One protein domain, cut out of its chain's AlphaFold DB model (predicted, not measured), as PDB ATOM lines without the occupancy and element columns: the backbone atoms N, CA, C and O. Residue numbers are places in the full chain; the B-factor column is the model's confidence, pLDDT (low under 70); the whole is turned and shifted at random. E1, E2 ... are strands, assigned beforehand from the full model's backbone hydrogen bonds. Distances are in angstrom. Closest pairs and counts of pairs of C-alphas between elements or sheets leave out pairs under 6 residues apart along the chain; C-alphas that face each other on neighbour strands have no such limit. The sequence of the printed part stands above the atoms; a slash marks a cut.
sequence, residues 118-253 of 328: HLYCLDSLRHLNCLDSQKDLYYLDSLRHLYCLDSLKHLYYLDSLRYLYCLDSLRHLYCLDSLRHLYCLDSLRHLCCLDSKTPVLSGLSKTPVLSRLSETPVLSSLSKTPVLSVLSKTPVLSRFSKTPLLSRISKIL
ATOM      1  N   HIS A 118      57.593 -63.275 -27.196       85.44
ATOM      2  CA  HIS A 118      58.627 -64.178 -27.692       85.44
ATOM      3  C   HIS A 118      59.612 -64.551 -26.587       85.44
ATOM      4  O   HIS A 118      60.213 -63.663 -25.974       85.44
ATOM      5  N   LEU A 119      59.814 -65.853 -26.404       86.75
ATOM      6  CA  LEU A 119      60.892 -66.418 -25.602       86.75
ATOM      7  C   LEU A 119      61.837 -67.181 -26.531       86.75
ATOM      8  O   LEU A 119      61.398 -68.098 -27.228       86.75
ATOM      9  N   TYR A 120      63.111 -66.786 -26.575       85.62
ATOM     10  CA  TYR A 120      64.076 -67.398 -27.489       85.62
ATOM     11  C   TYR A 120      64.694 -68.665 -26.909       85.62
ATOM     12  O   TYR A 120      64.493 -69.721 -27.497       85.62
ATOM     13  N   CYS A 121      65.379 -68.575 -25.769       84.31
ATOM     14  CA  CYS A 121      66.074 -69.702 -25.156       84.31
ATOM     15  C   CYS A 121      65.763 -69.799 -23.662       84.31
ATOM     16  O   CYS A 121      65.841 -68.810 -22.925       84.31
ATOM     17  N   LEU A 122      65.423 -71.009 -23.230       84.38
ATOM     18  CA  LEU A 122      65.257 -71.373 -21.834       84.38
ATOM     19  C   LEU A 122      66.036 -72.661 -21.581       84.38
ATOM     20  O   LEU A 122      65.689 -73.715 -22.123       84.38
ATOM     21  N   ASP A 123      67.047 -72.557 -20.724       83.56
ATOM     22  CA  ASP A 123      68.005 -73.624 -20.469       83.56
ATOM     23  C   ASP A 123      67.962 -74.071 -18.999       83.56
ATOM     24  O   ASP A 123      67.823 -73.279 -18.063       83.56
ATOM     25  N   SER A 124      68.081 -75.386 -18.793       81.25
ATOM     26  CA  SER A 124      68.318 -76.018 -17.488       81.25
ATOM     27  C   SER A 124      67.326 -75.692 -16.350       81.25
ATOM     28  O   SER A 124      67.721 -75.592 -15.184       81.25
ATOM     29  N   LEU A 125      66.016 -75.619 -16.628       83.00
ATOM     30  CA  LEU A 125      64.986 -75.433 -15.592       83.00
ATOM     31  C   LEU A 125      64.627 -76.742 -14.871       83.00
ATOM     32  O   LEU A 125      64.255 -77.743 -15.480       83.00
ATOM     33  N   ARG A 126      64.608 -76.764 -13.530       85.12
ATOM     34  CA  ARG A 126      64.041 -77.944 -12.831       85.12
ATOM     35  C   ARG A 126      62.520 -77.923 -12.810       85.12
ATOM     36  O   ARG A 126      61.901 -78.937 -13.125       85.12
ATOM     37  N   HIS A 127      61.935 -76.808 -12.401       85.31
ATOM     38  CA  HIS A 127      60.493 -76.697 -12.235       85.31
ATOM     39  C   HIS A 127      59.993 -75.378 -12.803       85.31
ATOM     40  O   HIS A 127      60.507 -74.315 -12.450       85.31
ATOM     41  N   LEU A 128      58.963 -75.487 -13.632       86.31
ATOM     42  CA  LEU A 128      58.151 -74.380 -14.089       86.31
ATOM     43  C   LEU A 128      56.709 -74.658 -13.665       86.31
ATOM     44  O   LEU A 128      56.167 -75.716 -14.005       86.31
ATOM     45  N   ASN A 129      56.096 -73.745 -12.910       85.06
ATOM     46  CA  ASN A 129      54.739 -73.971 -12.421       85.06
ATOM     47  C   ASN A 129      53.685 -73.513 -13.429       85.06
ATOM     48  O   ASN A 129      52.914 -74.356 -13.870       85.06
ATOM     49  N   CYS A 130      53.674 -72.242 -13.830       83.62
ATOM     50  CA  CYS A 130      52.654 -71.699 -14.729       83.62
ATOM     51  C   CYS A 130      53.279 -70.908 -15.886       83.62
ATOM     52  O   CYS A 130      54.141 -70.050 -15.669       83.62
ATOM     53  N   LEU A 131      52.834 -71.216 -17.109       83.25
ATOM     54  CA  LEU A 131      53.113 -70.467 -18.335       83.25
ATOM     55  C   LEU A 131      51.802 -70.012 -18.969       83.25
ATOM     56  O   LEU A 131      51.106 -70.821 -19.595       83.25
ATOM     57  N   ASP A 132      51.548 -68.708 -18.899       82.69
ATOM     58  CA  ASP A 132      50.285 -68.128 -19.349       82.69
ATOM     59  C   ASP A 132      50.494 -67.191 -20.546       82.69
ATOM     60  O   ASP A 132      51.489 -66.472 -20.659       82.69
ATOM     61  N   SER A 133      49.543 -67.229 -21.481       80.69
ATOM     62  CA  SER A 133      49.377 -66.243 -22.562       80.69
ATOM     63  C   SER A 133      50.593 -65.988 -23.468       80.69
ATOM     64  O   SER A 133      50.853 -64.861 -23.895       80.69
ATOM     65  N   GLN A 134      51.309 -67.044 -23.850       84.19
ATOM     66  CA  GLN A 134      52.510 -66.963 -24.683       84.19
ATOM     67  C   GLN A 134      52.175 -67.027 -26.182       84.19
ATOM     68  O   GLN A 134      51.338 -67.821 -26.627       84.19
ATOM     69  N   LYS A 135      52.854 -66.230 -27.025       85.06
ATOM     70  CA  LYS A 135      52.773 -66.452 -28.485       85.06
ATOM     71  C   LYS A 135      53.768 -67.516 -28.923       85.06
ATOM     72  O   LYS A 135      53.328 -68.608 -29.283       85.06
ATOM     73  N   ASP A 136      55.061 -67.209 -28.866       85.94
ATOM     74  CA  ASP A 136      56.088 -68.055 -29.471       85.94
ATOM     75  C   ASP A 136      57.219 -68.373 -28.485       85.94
ATOM     76  O   ASP A 136      57.833 -67.467 -27.918       85.94
ATOM     77  N   LEU A 137      57.520 -69.664 -28.345       87.31
ATOM     78  CA  LEU A 137      58.684 -70.196 -27.642       87.31
ATOM     79  C   LEU A 137      59.568 -70.915 -28.663       87.31
ATOM     80  O   LEU A 137      59.133 -71.878 -29.303       87.31
ATOM     81  N   TYR A 138      60.794 -70.429 -28.849       86.06
ATOM     82  CA  TYR A 138      61.692 -70.963 -29.872       86.06
ATOM     83  C   TYR A 138      62.444 -72.204 -29.398       86.06
ATOM     84  O   TYR A 138      62.363 -73.240 -30.054       86.06
ATOM     85  N   TYR A 139      63.144 -72.113 -28.270       86.00
ATOM     86  CA  TYR A 139      64.019 -73.170 -27.788       86.00
ATOM     87  C   TYR A 139      63.852 -73.392 -26.284       86.00
ATOM     88  O   TYR A 139      63.933 -72.457 -25.485       86.00
ATOM     89  N   LEU A 140      63.606 -74.648 -25.921       84.62
ATOM     90  CA  LEU A 140      63.579 -75.130 -24.548       84.62
ATOM     91  C   LEU A 140      64.468 -76.371 -24.478       84.62
ATOM     92  O   LEU A 140      64.109 -77.402 -25.047       84.62
ATOM     93  N   ASP A 141      65.611 -76.267 -23.805       82.94
ATOM     94  CA  ASP A 141      66.548 -77.383 -23.680       82.94
ATOM     95  C   ASP A 141      66.012 -78.429 -22.693       82.94
ATOM     96  O   ASP A 141      65.338 -79.388 -23.066       82.94
ATOM     97  N   SER A 142      66.248 -78.235 -21.396       82.69
ATOM     98  CA  SER A 142      66.001 -79.270 -20.399       82.69
ATOM     99  C   SER A 142      65.095 -78.798 -19.268       82.69
ATOM    100  O   SER A 142      65.421 -77.893 -18.500       82.69
ATOM    101  N   LEU A 143      63.934 -79.455 -19.145       83.94
ATOM    102  CA  LEU A 143      62.937 -79.166 -18.119       83.94
ATOM    103  C   LEU A 143      62.414 -80.435 -17.439       83.94
ATOM    104  O   LEU A 143      61.914 -81.368 -18.069       83.94
ATOM    105  N   ARG A 144      62.513 -80.516 -16.104       85.75
ATOM    106  CA  ARG A 144      62.045 -81.730 -15.402       85.75
ATOM    107  C   ARG A 144      60.533 -81.750 -15.233       85.75
ATOM    108  O   ARG A 144      59.919 -82.771 -15.533       85.75
ATOM    109  N   HIS A 145      59.945 -80.670 -14.732       85.69
ATOM    110  CA  HIS A 145      58.510 -80.601 -14.469       85.69
ATOM    111  C   HIS A 145      57.915 -79.276 -14.928       85.69
ATOM    112  O   HIS A 145      58.339 -78.221 -14.453       85.69
ATOM    113  N   LEU A 146      56.915 -79.362 -15.803       86.19
ATOM    114  CA  LEU A 146      56.024 -78.271 -16.172       86.19
ATOM    115  C   LEU A 146      54.638 -78.593 -15.614       86.19
ATOM    116  O   LEU A 146      54.062 -79.621 -15.979       86.19
ATOM    117  N   TYR A 147      54.122 -77.761 -14.711       84.12
ATOM    118  CA  TYR A 147      52.826 -78.032 -14.083       84.12
ATOM    119  C   TYR A 147      51.657 -77.593 -14.963       84.12
ATOM    120  O   TYR A 147      50.864 -78.447 -15.348       84.12
ATOM    121  N   CYS A 148      51.584 -76.319 -15.332       82.81
ATOM    122  CA  CYS A 148      50.476 -75.753 -16.092       82.81
ATOM    123  C   CYS A 148      50.982 -74.926 -17.277       82.81
ATOM    124  O   CYS A 148      51.898 -74.111 -17.144       82.81
ATOM    125  N   LEU A 149      50.373 -75.153 -18.440       83.31
ATOM    126  CA  LEU A 149      50.532 -74.336 -19.637       83.31
ATOM    127  C   LEU A 149      49.140 -73.989 -20.169       83.31
ATOM    128  O   LEU A 149      48.475 -74.850 -20.754       83.31
ATOM    129  N   ASP A 150      48.732 -72.731 -20.005       81.31
ATOM    130  CA  ASP A 150      47.378 -72.290 -20.342       81.31
ATOM    131  C   ASP A 150      47.219 -72.049 -21.846       81.31
ATOM    132  O   ASP A 150      46.402 -72.667 -22.543       81.31
ATOM    133  N   SER A 151      48.027 -71.141 -22.401       82.44
ATOM    134  CA  SER A 151      47.965 -70.837 -23.829       82.44
ATOM    135  C   SER A 151      49.313 -70.513 -24.452       82.44
ATOM    136  O   SER A 151      49.986 -69.552 -24.090       82.44
ATOM    137  N   LEU A 152      49.686 -71.321 -25.448       84.44
ATOM    138  CA  LEU A 152      50.883 -71.135 -26.260       84.44
ATOM    139  C   LEU A 152      50.564 -71.374 -27.741       84.44
ATOM    140  O   LEU A 152      49.958 -72.381 -28.121       84.44
ATOM    141  N   LYS A 153      50.936 -70.448 -28.632       85.94
ATOM    142  CA  LYS A 153      50.659 -70.643 -30.068       85.94
ATOM    143  C   LYS A 153      51.690 -71.559 -30.708       85.94
ATOM    144  O   LYS A 153      51.301 -72.556 -31.317       85.94
ATOM    145  N   HIS A 154      52.968 -71.236 -30.578       85.44
ATOM    146  CA  HIS A 154      54.029 -71.950 -31.273       85.44
ATOM    147  C   HIS A 154      55.164 -72.316 -30.326       85.44
ATOM    148  O   HIS A 154      55.784 -71.437 -29.735       85.44
ATOM    149  N   LEU A 155      55.438 -73.615 -30.215       86.38
ATOM    150  CA  LEU A 155      56.661 -74.145 -29.628       86.38
ATOM    151  C   LEU A 155      57.491 -74.754 -30.756       86.38
ATOM    152  O   LEU A 155      57.049 -75.703 -31.408       86.38
ATOM    153  N   TYR A 156      58.668 -74.195 -31.025       84.94
ATOM    154  CA  TYR A 156      59.496 -74.647 -32.143       84.94
ATOM    155  C   TYR A 156      60.342 -75.862 -31.775       84.94
ATOM    156  O   TYR A 156      60.252 -76.880 -32.459       84.94
ATOM    157  N   TYR A 157      61.113 -75.781 -30.696       84.75
ATOM    158  CA  TYR A 157      62.012 -76.849 -30.283       84.75
ATOM    159  C   TYR A 157      61.936 -77.102 -28.780       84.75
ATOM    160  O   TYR A 157      62.035 -76.171 -27.977       84.75
ATOM    161  N   LEU A 158      61.773 -78.373 -28.422       84.06
ATOM    162  CA  LEU A 158      61.884 -78.875 -27.060       84.06
ATOM    163  C   LEU A 158      62.824 -80.084 -27.049       84.06
ATOM    164  O   LEU A 158      62.484 -81.107 -27.645       84.06
ATOM    165  N   ASP A 159      63.960 -79.992 -26.357       83.06
ATOM    166  CA  ASP A 159      64.915 -81.107 -26.274       83.06
ATOM    167  C   ASP A 159      64.416 -82.171 -25.288       83.06
ATOM    168  O   ASP A 159      64.112 -83.316 -25.635       83.06
ATOM    169  N   SER A 160      64.237 -81.790 -24.022       82.38
ATOM    170  CA  SER A 160      63.874 -82.738 -22.977       82.38
ATOM    171  C   SER A 160      62.884 -82.193 -21.959       82.38
ATOM    172  O   SER A 160      63.133 -81.231 -21.237       82.38
ATOM    173  N   LEU A 161      61.741 -82.877 -21.854       83.56
ATOM    174  CA  LEU A 161      60.724 -82.619 -20.845       83.56
ATOM    175  C   LEU A 161      60.280 -83.913 -20.164       83.56
ATOM    176  O   LEU A 161      59.701 -84.816 -20.770       83.56
ATOM    177  N   ARG A 162      60.538 -84.037 -18.860       84.38
ATOM    178  CA  ARG A 162      60.232 -85.295 -18.156       84.38
ATOM    179  C   ARG A 162      58.743 -85.424 -17.837       84.38
ATOM    180  O   ARG A 162      58.169 -86.488 -18.065       84.38
ATOM    181  N   TYR A 163      58.134 -84.362 -17.322       83.19
ATOM    182  CA  TYR A 163      56.742 -84.363 -16.887       83.19
ATOM    183  C   TYR A 163      56.043 -83.065 -17.268       83.19
ATOM    184  O   TYR A 163      56.478 -81.992 -16.854       83.19
ATOM    185  N   LEU A 164      54.941 -83.188 -18.003       83.56
ATOM    186  CA  LEU A 164      53.965 -82.123 -18.207       83.56
ATOM    187  C   LEU A 164      52.658 -82.546 -17.532       83.56
ATOM    188  O   LEU A 164      52.174 -83.640 -17.825       83.56
ATOM    189  N   TYR A 165      52.119 -81.737 -16.616       80.12
ATOM    190  CA  TYR A 165      50.936 -82.122 -15.832       80.12
ATOM    191  C   TYR A 165      49.602 -81.649 -16.411       80.12
ATOM    192  O   TYR A 165      48.651 -82.425 -16.383       80.12
ATOM    193  N   CYS A 166      49.536 -80.408 -16.895       79.38
ATOM    194  CA  CYS A 166      48.344 -79.806 -17.478       79.38
ATOM    195  C   CYS A 166      48.739 -78.948 -18.684       79.38
ATOM    196  O   CYS A 166      49.588 -78.060 -18.575       79.38
ATOM    197  N   LEU A 167      48.121 -79.217 -19.835       78.81
ATOM    198  CA  LEU A 167      48.208 -78.373 -21.024       78.81
ATOM    199  C   LEU A 167      46.801 -78.037 -21.504       78.81
ATOM    200  O   LEU A 167      46.109 -78.908 -22.042       78.81
ATOM    201  N   ASP A 168      46.422 -76.770 -21.395       78.12
ATOM    202  CA  ASP A 168      45.100 -76.306 -21.803       78.12
ATOM    203  C   ASP A 168      45.057 -76.067 -23.309       78.12
ATOM    204  O   ASP A 168      44.252 -76.671 -24.032       78.12
ATOM    205  N   SER A 169      45.950 -75.219 -23.830       78.31
ATOM    206  CA  SER A 169      45.990 -74.915 -25.260       78.31
ATOM    207  C   SER A 169      47.391 -74.706 -25.837       78.31
ATOM    208  O   SER A 169      48.110 -73.766 -25.513       78.31
ATOM    209  N   LEU A 170      47.746 -75.562 -26.799       80.56
ATOM    210  CA  LEU A 170      48.940 -75.435 -27.626       80.56
ATOM    211  C   LEU A 170      48.573 -75.610 -29.103       80.56
ATOM    212  O   LEU A 170      48.030 -76.640 -29.510       80.56
ATOM    213  N   ARG A 171      48.830 -74.609 -29.955       81.06
ATOM    214  CA  ARG A 171      48.457 -74.748 -31.379       81.06
ATOM    215  C   ARG A 171      49.447 -75.625 -32.138       81.06
ATOM    216  O   ARG A 171      49.019 -76.592 -32.765       81.06
ATOM    217  N   HIS A 172      50.732 -75.302 -32.088       80.62
ATOM    218  CA  HIS A 172      51.753 -76.010 -32.855       80.62
ATOM    219  C   HIS A 172      52.975 -76.306 -32.003       80.62
ATOM    220  O   HIS A 172      53.555 -75.393 -31.420       80.62
ATOM    221  N   LEU A 173      53.377 -77.572 -31.997       81.62
ATOM    222  CA  LEU A 173      54.680 -78.015 -31.531       81.62
ATOM    223  C   LEU A 173      55.412 -78.647 -32.720       81.62
ATOM    224  O   LEU A 173      54.879 -79.573 -33.339       81.62
ATOM    225  N   TYR A 174      56.571 -78.094 -33.088       77.88
ATOM    226  CA  TYR A 174      57.269 -78.452 -34.331       77.88
ATOM    227  C   TYR A 174      58.282 -79.588 -34.178       77.88
ATOM    228  O   TYR A 174      58.328 -80.445 -35.065       77.88
ATOM    229  N   CYS A 175      59.073 -79.566 -33.104       77.00
ATOM    230  CA  CYS A 175      60.065 -80.584 -32.773       77.00
ATOM    231  C   CYS A 175      60.058 -80.839 -31.265       77.00
ATOM    232  O   CYS A 175      60.135 -79.898 -30.471       77.00
ATOM    233  N   LEU A 176      59.956 -82.111 -30.889       77.31
ATOM    234  CA  LEU A 176      60.135 -82.564 -29.519       77.31
ATOM    235  C   LEU A 176      60.993 -83.826 -29.517       77.31
ATOM    236  O   LEU A 176      60.573 -84.854 -30.054       77.31
ATOM    237  N   ASP A 177      62.157 -83.760 -28.881       76.50
ATOM    238  CA  ASP A 177      63.098 -84.879 -28.879       76.50
ATOM    239  C   ASP A 177      62.729 -85.876 -27.783       76.50
ATOM    240  O   ASP A 177      62.465 -87.043 -28.053       76.50
ATOM    241  N   SER A 178      62.589 -85.442 -26.531       76.31
ATOM    242  CA  SER A 178      62.268 -86.355 -25.437       76.31
ATOM    243  C   SER A 178      61.150 -85.850 -24.529       76.31
ATOM    244  O   SER A 178      61.262 -84.851 -23.827       76.31
ATOM    245  N   LEU A 179      60.047 -86.603 -24.500       78.75
ATOM    246  CA  LEU A 179      58.978 -86.452 -23.517       78.75
ATOM    247  C   LEU A 179      58.639 -87.803 -22.914       78.75
ATOM    248  O   LEU A 179      58.380 -88.763 -23.646       78.75
ATOM    249  N   ARG A 180      58.649 -87.876 -21.577       78.38
ATOM    250  CA  ARG A 180      58.355 -89.122 -20.853       78.38
ATOM    251  C   ARG A 180      56.875 -89.232 -20.495       78.38
ATOM    252  O   ARG A 180      56.247 -90.230 -20.839       78.38
ATOM    253  N   HIS A 181      56.316 -88.220 -19.834       75.25
ATOM    254  CA  HIS A 181      54.916 -88.229 -19.417       75.25
ATOM    255  C   HIS A 181      54.229 -86.897 -19.694       75.25
ATOM    256  O   HIS A 181      54.727 -85.841 -19.306       75.25
ATOM    257  N   LEU A 182      53.052 -86.987 -20.309       76.56
ATOM    258  CA  LEU A 182      52.102 -85.895 -20.432       76.56
ATOM    259  C   LEU A 182      50.772 -86.331 -19.817       76.56
ATOM    260  O   LEU A 182      50.104 -87.258 -20.299       76.56
ATOM    261  N   TYR A 183      50.418 -85.660 -18.730       67.25
ATOM    262  CA  TYR A 183      49.132 -85.774 -18.065       67.25
ATOM    263  C   TYR A 183      48.234 -84.636 -18.565       67.25
ATOM    264  O   TYR A 183      48.735 -83.565 -18.879       67.25
ATOM    265  N   CYS A 184      46.942 -84.924 -18.726       63.69
ATOM    266  CA  CYS A 184      45.865 -83.977 -19.043       63.69
ATOM    267  C   CYS A 184      46.159 -82.969 -20.174       63.69
ATOM    268  O   CYS A 184      46.758 -81.916 -19.966       63.69
ATOM    269  N   LEU A 185      45.660 -83.273 -21.378       69.81
ATOM    270  CA  LEU A 185      45.796 -82.406 -22.543       69.81
ATOM    271  C   LEU A 185      44.434 -81.982 -23.085       69.81
ATOM    272  O   LEU A 185      43.725 -82.770 -23.717       69.81
ATOM    273  N   ASP A 186      44.112 -80.702 -22.955       67.56
ATOM    274  CA  ASP A 186      42.826 -80.200 -23.411       67.56
ATOM    275  C   ASP A 186      42.815 -79.845 -24.894       67.56
ATOM    276  O   ASP A 186      41.901 -80.222 -25.635       67.56
ATOM    277  N   SER A 187      43.831 -79.140 -25.393       65.94
ATOM    278  CA  SER A 187      43.864 -78.788 -26.810       65.94
ATOM    279  C   SER A 187      45.242 -78.631 -27.418       65.94
ATOM    280  O   SER A 187      45.847 -77.571 -27.370       65.94
ATOM    281  N   LEU A 188      45.679 -79.676 -28.120       73.19
ATOM    282  CA  LEU A 188      46.825 -79.641 -29.015       73.19
ATOM    283  C   LEU A 188      46.320 -79.796 -30.445       73.19
ATOM    284  O   LEU A 188      45.635 -80.776 -30.741       73.19
ATOM    285  N   ARG A 189      46.610 -78.831 -31.330       71.19
ATOM    286  CA  ARG A 189      46.169 -78.929 -32.738       71.19
ATOM    287  C   ARG A 189      47.153 -79.726 -33.583       71.19
ATOM    288  O   ARG A 189      46.734 -80.660 -34.259       71.19
ATOM    289  N   HIS A 190      48.437 -79.379 -33.526       70.19
ATOM    290  CA  HIS A 190      49.473 -80.007 -34.339       70.19
ATOM    291  C   HIS A 190      50.707 -80.359 -33.514       70.19
ATOM    292  O   HIS A 190      51.314 -79.486 -32.894       70.19
ATOM    293  N   LEU A 191      51.083 -81.636 -33.560       74.12
ATOM    294  CA  LEU A 191      52.368 -82.148 -33.098       74.12
ATOM    295  C   LEU A 191      53.112 -82.675 -34.326       74.12
ATOM    296  O   LEU A 191      52.673 -83.641 -34.966       74.12
ATOM    297  N   CYS A 192      54.223 -82.041 -34.663       66.06
ATOM    298  CA  CYS A 192      55.148 -82.526 -35.671       66.06
ATOM    299  C   CYS A 192      56.384 -83.083 -34.970       66.06
ATOM    300  O   CYS A 192      56.820 -82.523 -33.975       66.06
ATOM    301  N   CYS A 193      56.922 -84.186 -35.493       58.53
ATOM    302  CA  CYS A 193      58.259 -84.689 -35.163       58.53
ATOM    303  C   CYS A 193      58.466 -84.921 -33.658       58.53
ATOM    304  O   CYS A 193      59.054 -84.093 -32.967       58.53
ATOM    305  N   LEU A 194      57.994 -86.066 -33.165       65.88
ATOM    306  CA  LEU A 194      58.297 -86.505 -31.807       65.88
ATOM    307  C   LEU A 194      59.304 -87.649 -31.885       65.88
ATOM    308  O   LEU A 194      58.941 -88.717 -32.382       65.88
ATOM    309  N   ASP A 195      60.532 -87.430 -31.412       63.16
ATOM    310  CA  ASP A 195      61.602 -88.435 -31.426       63.16
ATOM    311  C   ASP A 195      61.840 -89.083 -30.052       63.16
ATOM    312  O   ASP A 195      62.968 -89.341 -29.643       63.16
ATOM    313  N   SER A 196      60.767 -89.338 -29.295       60.25
ATOM    314  CA  SER A 196      60.904 -89.824 -27.922       60.25
ATOM    315  C   SER A 196      60.768 -91.337 -27.812       60.25
ATOM    316  O   SER A 196      59.913 -91.955 -28.443       60.25
ATOM    317  N   LYS A 197      61.596 -91.946 -26.952       58.03
ATOM    318  CA  LYS A 197      61.689 -93.410 -26.829       58.03
ATOM    319  C   LYS A 197      60.364 -94.089 -26.455       58.03
ATOM    320  O   LYS A 197      59.995 -95.118 -27.016       58.03
ATOM    321  N   THR A 198      59.632 -93.513 -25.502       60.75
ATOM    322  CA  THR A 198      58.364 -94.062 -24.990       60.75
ATOM    323  C   THR A 198      57.489 -92.948 -24.393       60.75
ATOM    324  O   THR A 198      57.373 -92.856 -23.165       60.75
ATOM    325  N   PRO A 199      56.887 -92.062 -25.201       69.19
ATOM    326  CA  PRO A 199      55.999 -91.042 -24.658       69.19
ATOM    327  C   PRO A 199      54.722 -91.706 -24.136       69.19
ATOM    328  O   PRO A 199      54.075 -92.481 -24.848       69.19
ATOM    329  N   VAL A 200      54.332 -91.377 -22.905       67.94
ATOM    330  CA  VAL A 200      52.997 -91.686 -22.383       67.94
ATOM    331  C   VAL A 200      52.155 -90.421 -22.478       67.94
ATOM    332  O   VAL A 200      52.393 -89.469 -21.735       67.94
ATOM    333  N   LEU A 201      51.180 -90.415 -23.389       74.56
ATOM    334  CA  LEU A 201      50.217 -89.323 -23.538       74.56
ATOM    335  C   LEU A 201      48.850 -89.788 -23.027       74.56
ATOM    336  O   LEU A 201      48.329 -90.830 -23.444       74.56
ATOM    337  N   SER A 202      48.266 -89.009 -22.121       70.88
ATOM    338  CA  SER A 202      46.986 -89.327 -21.489       70.88
ATOM    339  C   SER A 202      46.050 -88.119 -21.452       70.88
ATOM    340  O   SER A 202      46.499 -86.984 -21.334       70.88
ATOM    341  N   GLY A 203      44.741 -88.371 -21.559       63.56
ATOM    342  CA  GLY A 203      43.714 -87.347 -21.336       63.56
ATOM    343  C   GLY A 203      43.589 -86.312 -22.455       63.56
ATOM    344  O   GLY A 203      43.417 -85.140 -22.159       63.56
ATOM    345  N   LEU A 204      43.683 -86.731 -23.722       64.88
ATOM    346  CA  LEU A 204      43.500 -85.855 -24.889       64.88
ATOM    347  C   LEU A 204      42.007 -85.584 -25.138       64.88
ATOM    348  O   LEU A 204      41.280 -86.491 -25.564       64.88
ATOM    349  N   SER A 205      41.550 -84.346 -24.901       60.50
ATOM    350  CA  SER A 205      40.121 -83.992 -24.980       60.50
ATOM    351  C   SER A 205      39.657 -83.421 -26.340       60.50
ATOM    352  O   SER A 205      38.460 -83.434 -26.663       60.50
ATOM    353  N   LYS A 206      40.586 -82.961 -27.195       63.69
ATOM    354  CA  LYS A 206      40.314 -82.455 -28.566       63.69
ATOM    355  C   LYS A 206      40.959 -83.323 -29.661       63.69
ATOM    356  O   LYS A 206      41.433 -84.412 -29.368       63.69
ATOM    357  N   THR A 207      40.860 -82.924 -30.935       61.94
ATOM    358  CA  THR A 207      41.322 -83.684 -32.120       61.94
ATOM    359  C   THR A 207      42.757 -83.293 -32.510       61.94
ATOM    360  O   THR A 207      42.920 -82.382 -33.329       61.94
ATOM    361  N   PRO A 208      43.809 -83.914 -31.947       66.94
ATOM    362  CA  PRO A 208      45.169 -83.606 -32.353       66.94
ATOM    363  C   PRO A 208      45.482 -84.220 -33.719       66.94
ATOM    364  O   PRO A 208      45.094 -85.354 -34.021       66.94
ATOM    365  N   VAL A 209      46.246 -83.484 -34.521       66.56
ATOM    366  CA  VAL A 209      46.986 -84.029 -35.658       66.56
ATOM    367  C   VAL A 209      48.393 -84.342 -35.163       66.56
ATOM    368  O   VAL A 209      49.177 -83.428 -34.906       66.56
ATOM    369  N   LEU A 210      48.710 -85.627 -35.007       73.06
ATOM    370  CA  LEU A 210      50.054 -86.078 -34.644       73.06
ATOM    371  C   LEU A 210      50.736 -86.646 -35.887       73.06
ATOM    372  O   LEU A 210      50.217 -87.543 -36.560       73.06
ATOM    373  N   SER A 211      51.921 -86.136 -36.190       69.81
ATOM    374  CA  SER A 211      52.697 -86.553 -37.350       69.81
ATOM    375  C   SER A 211      54.114 -86.931 -36.946       69.81
ATOM    376  O   SER A 211      54.716 -86.290 -36.089       69.81
ATOM    377  N   ARG A 212      54.652 -87.975 -37.588       66.94
ATOM    378  CA  ARG A 212      56.027 -88.459 -37.380       66.94
ATOM    379  C   ARG A 212      56.323 -88.781 -35.907       66.94
ATOM    380  O   ARG A 212      57.254 -88.235 -35.327       66.94
ATOM    381  N   LEU A 213      55.533 -89.680 -35.323       67.25
ATOM    382  CA  LEU A 213      55.841 -90.247 -34.010       67.25
ATOM    383  C   LEU A 213      56.911 -91.336 -34.186       67.25
ATOM    384  O   LEU A 213      56.693 -92.352 -34.871       67.25
ATOM    385  N   SER A 214      58.085 -91.100 -33.611       61.91
ATOM    386  CA  SER A 214      59.139 -92.095 -33.506       61.91
ATOM    387  C   SER A 214      58.865 -93.041 -32.319       61.91
ATOM    388  O   SER A 214      58.070 -92.755 -31.428       61.91
ATOM    389  N   GLU A 215      59.442 -94.238 -32.380       66.06
ATOM    390  CA  GLU A 215      59.399 -95.250 -31.313       66.06
ATOM    391  C   GLU A 215      58.004 -95.801 -30.906       66.06
ATOM    392  O   GLU A 215      57.150 -96.021 -31.774       66.06
ATOM    393  N   THR A 216      57.822 -96.205 -29.635       65.88
ATOM    394  CA  THR A 216      56.658 -96.951 -29.108       65.88
ATOM    395  C   THR A 216      55.778 -96.059 -28.217       65.88
ATOM    396  O   THR A 216      55.858 -96.147 -26.987       65.88
ATOM    397  N   PRO A 217      54.948 -95.171 -28.798       70.94
ATOM    398  CA  PRO A 217      54.084 -94.294 -28.021       70.94
ATOM    399  C   PRO A 217      52.956 -95.077 -27.345       70.94
ATOM    400  O   PRO A 217      52.353 -95.971 -27.949       70.94
ATOM    401  N   VAL A 218      52.642 -94.694 -26.106       71.38
ATOM    402  CA  VAL A 218      51.475 -95.180 -25.365       71.38
ATOM    403  C   VAL A 218      50.447 -94.056 -25.312       71.38
ATOM    404  O   VAL A 218      50.648 -93.060 -24.617       71.38
ATOM    405  N   LEU A 219      49.345 -94.207 -26.051       74.44
ATOM    406  CA  LEU A 219      48.228 -93.257 -26.020       74.44
ATOM    407  C   LEU A 219      47.054 -93.877 -25.262       74.44
ATOM    408  O   LEU A 219      46.609 -94.988 -25.571       74.44
ATOM    409  N   SER A 220      46.537 -93.154 -24.270       71.00
ATOM    410  CA  SER A 220      45.412 -93.618 -23.456       71.00
ATOM    411  C   SER A 220      44.361 -92.529 -23.247       71.00
ATOM    412  O   SER A 220      44.683 -91.344 -23.146       71.00
ATOM    413  N   SER A 221      43.096 -92.944 -23.140       66.69
ATOM    414  CA  SER A 221      41.982 -92.081 -22.718       66.69
ATOM    415  C   SER A 221      41.743 -90.880 -23.648       66.69
ATOM    416  O   SER A 221      41.704 -89.737 -23.196       66.69
ATOM    417  N   LEU A 222      41.594 -91.131 -24.954       66.12
ATOM    418  CA  LEU A 222      41.285 -90.091 -25.945       66.12
ATOM    419  C   LEU A 222      39.773 -89.939 -26.141       66.12
ATOM    420  O   LEU A 222      39.090 -90.915 -26.465       66.12
ATOM    421  N   SER A 223      39.257 -88.712 -25.986       61.53
ATOM    422  CA  SER A 223      37.809 -88.450 -26.030       61.53
ATOM    423  C   SER A 223      37.260 -88.036 -27.414       61.53
ATOM    424  O   SER A 223      36.042 -88.025 -27.633       61.53
ATOM    425  N   LYS A 224      38.134 -87.687 -28.370       64.44
ATOM    426  CA  LYS A 224      37.779 -87.298 -29.752       64.44
ATOM    427  C   LYS A 224      38.689 -87.978 -30.783       64.44
ATOM    428  O   LYS A 224      39.577 -88.726 -30.403       64.44
ATOM    429  N   THR A 225      38.425 -87.772 -32.077       64.19
ATOM    430  CA  THR A 225      39.083 -88.431 -33.225       64.19
ATOM    431  C   THR A 225      40.491 -87.861 -33.494       64.19
ATOM    432  O   THR A 225      40.586 -86.774 -34.076       64.19
ATOM    433  N   PRO A 226      41.605 -88.515 -33.100       66.50
ATOM    434  CA  PRO A 226      42.932 -88.056 -33.504       66.50
ATOM    435  C   PRO A 226      43.221 -88.428 -34.966       66.50
ATOM    436  O   PRO A 226      42.747 -89.454 -35.465       66.50
ATOM    437  N   VAL A 227      44.059 -87.632 -35.629       67.69
ATOM    438  CA  VAL A 227      44.633 -87.967 -36.941       67.69
ATOM    439  C   VAL A 227      46.109 -88.291 -36.742       67.69
ATOM    440  O   VAL A 227      46.878 -87.423 -36.335       67.69
ATOM    441  N   LEU A 228      46.504 -89.535 -37.013       72.50
ATOM    442  CA  LEU A 228      47.877 -90.021 -36.878       72.50
ATOM    443  C   LEU A 228      48.406 -90.419 -38.265       72.50
ATOM    444  O   LEU A 228      47.883 -91.349 -38.881       72.50
ATOM    445  N   SER A 229      49.423 -89.714 -38.774       64.69
ATOM    446  CA  SER A 229      49.825 -89.833 -40.189       64.69
ATOM    447  C   SER A 229      51.035 -90.723 -40.482       64.69
ATOM    448  O   SER A 229      51.174 -91.223 -41.597       64.69
ATOM    449  N   VAL A 230      51.956 -90.872 -39.524       65.12
ATOM    450  CA  VAL A 230      53.171 -91.689 -39.675       65.12
ATOM    451  C   VAL A 230      53.585 -92.233 -38.311       65.12
ATOM    452  O   VAL A 230      53.925 -91.461 -37.413       65.12
ATOM    453  N   LEU A 231      53.599 -93.563 -38.185       66.50
ATOM    454  CA  LEU A 231      54.031 -94.298 -36.991       66.50
ATOM    455  C   LEU A 231      55.141 -95.295 -37.362       66.50
ATOM    456  O   LEU A 231      54.953 -96.203 -38.186       66.50
ATOM    457  N   SER A 232      56.324 -95.111 -36.770       61.97
ATOM    458  CA  SER A 232      57.548 -95.830 -37.168       61.97
ATOM    459  C   SER A 232      57.820 -97.146 -36.405       61.97
ATOM    460  O   SER A 232      58.499 -98.037 -36.928       61.97
ATOM    461  N   LYS A 233      57.316 -97.313 -35.169       68.00
ATOM    462  CA  LYS A 233      57.444 -98.579 -34.415       68.00
ATOM    463  C   LYS A 233      56.105 -99.068 -33.862       68.00
ATOM    464  O   LYS A 233      55.142 -99.079 -34.624       68.00
ATOM    465  N   THR A 234      56.076 -99.607 -32.637       66.00
ATOM    466  CA  THR A 234      54.934-100.347 -32.087       66.00
ATOM    467  C   THR A 234      54.095 -99.502 -31.130       66.00
ATOM    468  O   THR A 234      54.359 -99.517 -29.926       66.00
ATOM    469  N   PRO A 235      53.119 -98.723 -31.625       68.75
ATOM    470  CA  PRO A 235      52.235 -97.954 -30.762       68.75
ATOM    471  C   PRO A 235      51.300 -98.871 -29.969       68.75
ATOM    472  O   PRO A 235      50.743 -99.833 -30.510       68.75
ATOM    473  N   VAL A 236      51.086 -98.516 -28.704       69.56
ATOM    474  CA  VAL A 236      50.059 -99.112 -27.845       69.56
ATOM    475  C   VAL A 236      48.976 -98.069 -27.644       69.56
ATOM    476  O   VAL A 236      49.215 -97.020 -27.048       69.56
ATOM    477  N   LEU A 237      47.780 -98.345 -28.154       72.44
ATOM    478  CA  LEU A 237      46.664 -97.418 -28.052       72.44
ATOM    479  C   LEU A 237      45.503 -98.079 -27.304       72.44
ATOM    480  O   LEU A 237      45.100 -99.208 -27.605       72.44
ATOM    481  N   SER A 238      44.962 -97.377 -26.310       68.38
ATOM    482  CA  SER A 238      43.918 -97.911 -25.433       68.38
ATOM    483  C   SER A 238      42.840 -96.875 -25.120       68.38
ATOM    484  O   SER A 238      43.129 -95.685 -24.985       68.38
ATOM    485  N   ARG A 239      41.595 -97.339 -24.945       64.19
ATOM    486  CA  ARG A 239      40.459 -96.531 -24.449       64.19
ATOM    487  C   ARG A 239      40.186 -95.272 -25.291       64.19
ATOM    488  O   ARG A 239      40.322 -94.150 -24.801       64.19
ATOM    489  N   PHE A 240      39.756 -95.455 -26.535       64.88
ATOM    490  CA  PHE A 240      39.195 -94.359 -27.335       64.88
ATOM    491  C   PHE A 240      37.683 -94.284 -27.141       64.88
ATOM    492  O   PHE A 240      37.026 -95.321 -27.066       64.88
ATOM    493  N   SER A 241      37.113 -93.078 -27.128       60.91
ATOM    494  CA  SER A 241      35.656 -92.894 -27.244       60.91
ATOM    495  C   SER A 241      35.193 -92.599 -28.680       60.91
ATOM    496  O   SER A 241      34.036 -92.857 -29.000       60.91
ATOM    497  N   LYS A 242      36.086 -92.117 -29.564       60.53
ATOM    498  CA  LYS A 242      35.819 -91.853 -30.994       60.53
ATOM    499  C   LYS A 242      36.952 -92.351 -31.903       60.53
ATOM    500  O   LYS A 242      38.019 -92.736 -31.436       60.53
ATOM    501  N   THR A 243      36.703 -92.380 -33.208       60.00
ATOM    502  CA  THR A 243      37.496 -93.103 -34.211       60.00
ATOM    503  C   THR A 243      38.822 -92.411 -34.574       60.00
ATOM    504  O   THR A 243      38.824 -91.257 -35.000       60.00
ATOM    505  N   PRO A 244      39.981 -93.077 -34.423       64.38
ATOM    506  CA  PRO A 244      41.248 -92.541 -34.914       64.38
ATOM    507  C   PRO A 244      41.367 -92.727 -36.436       64.38
ATOM    508  O   PRO A 244      41.046 -93.798 -36.958       64.38
ATOM    509  N   LEU A 245      41.873 -91.710 -37.139       65.56
ATOM    510  CA  LEU A 245      42.316 -91.835 -38.530       65.56
ATOM    511  C   LEU A 245      43.804 -92.173 -38.539       65.56
ATOM    512  O   LEU A 245      44.629 -91.353 -38.139       65.56
ATOM    513  N   LEU A 246      44.135 -93.383 -38.982       68.94
ATOM    514  CA  LEU A 246      45.503 -93.895 -39.004       68.94
ATOM    515  C   LEU A 246      45.951 -94.111 -40.448       68.94
ATOM    516  O   LEU A 246      45.356 -94.908 -41.185       68.94
ATOM    517  N   SER A 247      47.030 -93.438 -40.841       64.50
ATOM    518  CA  SER A 247      47.711 -93.694 -42.107       64.50
ATOM    519  C   SER A 247      49.169 -94.100 -41.879       64.50
ATOM    520  O   SER A 247      49.820 -93.657 -40.935       64.50
ATOM    521  N   ARG A 248      49.667 -95.013 -42.727       62.31
ATOM    522  CA  ARG A 248      51.084 -95.430 -42.825       62.31
ATOM    523  C   ARG A 248      51.723 -95.861 -41.494       62.31
ATOM    524  O   ARG A 248      52.562 -95.168 -40.917       62.31
ATOM    525  N   ILE A 249      51.410 -97.088 -41.077       64.12
ATOM    526  CA  ILE A 249      52.032 -97.740 -39.916       64.12
ATOM    527  C   ILE A 249      53.048 -98.787 -40.392       64.12
ATOM    528  O   ILE A 249      52.738 -99.714 -41.151       64.12
ATOM    529  N   SER A 250      54.289 -98.643 -39.930       58.44
ATOM    530  CA  SER A 250      55.421 -99.453 -40.406       58.44
ATOM    531  C   SER A 250      55.691-100.750 -39.607       58.44
ATOM    532  O   SER A 250      56.416-101.628 -40.089       58.44
ATOM    533  N   LYS A 251      55.131-100.911 -38.389       66.50
ATOM    534  CA  LYS A 251      55.339-102.103 -37.525       66.50
ATOM    535  C   LYS A 251      54.052-102.630 -36.845       66.50
ATOM    536  O   LYS A 251      52.989-102.574 -37.452       66.50
ATOM    537  N   ILE A 252      54.181-103.265 -35.671       63.91
ATOM    538  CA  ILE A 252      53.106-103.930 -34.906       63.91
ATOM    539  C   ILE A 252      52.259-102.866 -34.216       63.91
ATOM    540  O   ILE A 252      52.796-102.034 -33.502       63.91
ATOM    541  N   LEU A 253      50.947-102.897 -34.392       67.12
ATOM    542  CA  LEU A 253      50.020-101.979 -33.733       67.12
ATOM    543  C   LEU A 253      49.230-102.774 -32.691       67.12
ATOM    544  O   LEU A 253      48.581-103.747 -33.068       67.12
TER     545      LEU A 253
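What this domain is: This is residues 118 to 253 of the 328 residues of the protein "Transcription elongation factor spt5" of Mizuhopecten yessoensis (UniProt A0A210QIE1). The printed part is wound in stacked turns, a solenoid in which successive turns pair as parallel strands; the turns stack along the longest axis, from E1 at one end to E8 and E9 near the other. The long strand E3 winds round repeatedly, while the turns after it hold shorter strands. The printed part has 136 residues, no named helix and nine named strands, E1 to E9 in order: an all strand domain, whose branched sheet holds E1 to E8. It is compact, with a radius of gyration of the C-alphas of 14.0 A, and spans 37 by 24 by 20 A.

How they stand to each other: Start at E1, residues 118 to 122, parallel to residues 136 to 140 of E3, residues 134 to 182; N 119 and O 136 are 3.0 A apart. Further along E3, which bends by 177 degrees at residue 162, look for E2, residues 125 to 132 (N 128 to O 145, 2.9 A), E4, residues 185 to 194 (N 170 to O 187, 2.8 A), and E5, residues 200 to 202 (N 182 to O 200, 2.9 A), each parallel to it. On the other side of E4 is E6, residues 209 to 213, with N 191 and O 209 2.9 A apart. On the other side of E5 is E7, residues 218 to 222, with N 201 and O 218 3.0 A apart; E5 lies on one side of E7 and E8, residues 236 to 240, on the other side, with N 219 and O 236 3.0 A apart. E9, residues 245 to 249, pairs with no named strand, but its residues 245 to 246 pair in parallel with residues 227 to 228.

Where its parts are: Find C-alpha 118 at (58.627, -64.178, -27.692), where E1 begins. E3 runs from C-alpha 134 at (52.510, -66.963, -24.683) to C-alpha 182, 19.4 A away; E2 measures 16.8 A and E4 16.1 A. E9 ends at C-alpha 249, (52.032, -97.740, -39.916).

The domain as a whole: The C-alphas of His 118 and Ile 252 are the two farthest apart, 40.8 A. The printed part has no cut, and the link from E7 to E8, residues 223 to 235, is long. Mean pLDDT of the printed part is 74.1; 58 residues are under 70, among them 238 to 253.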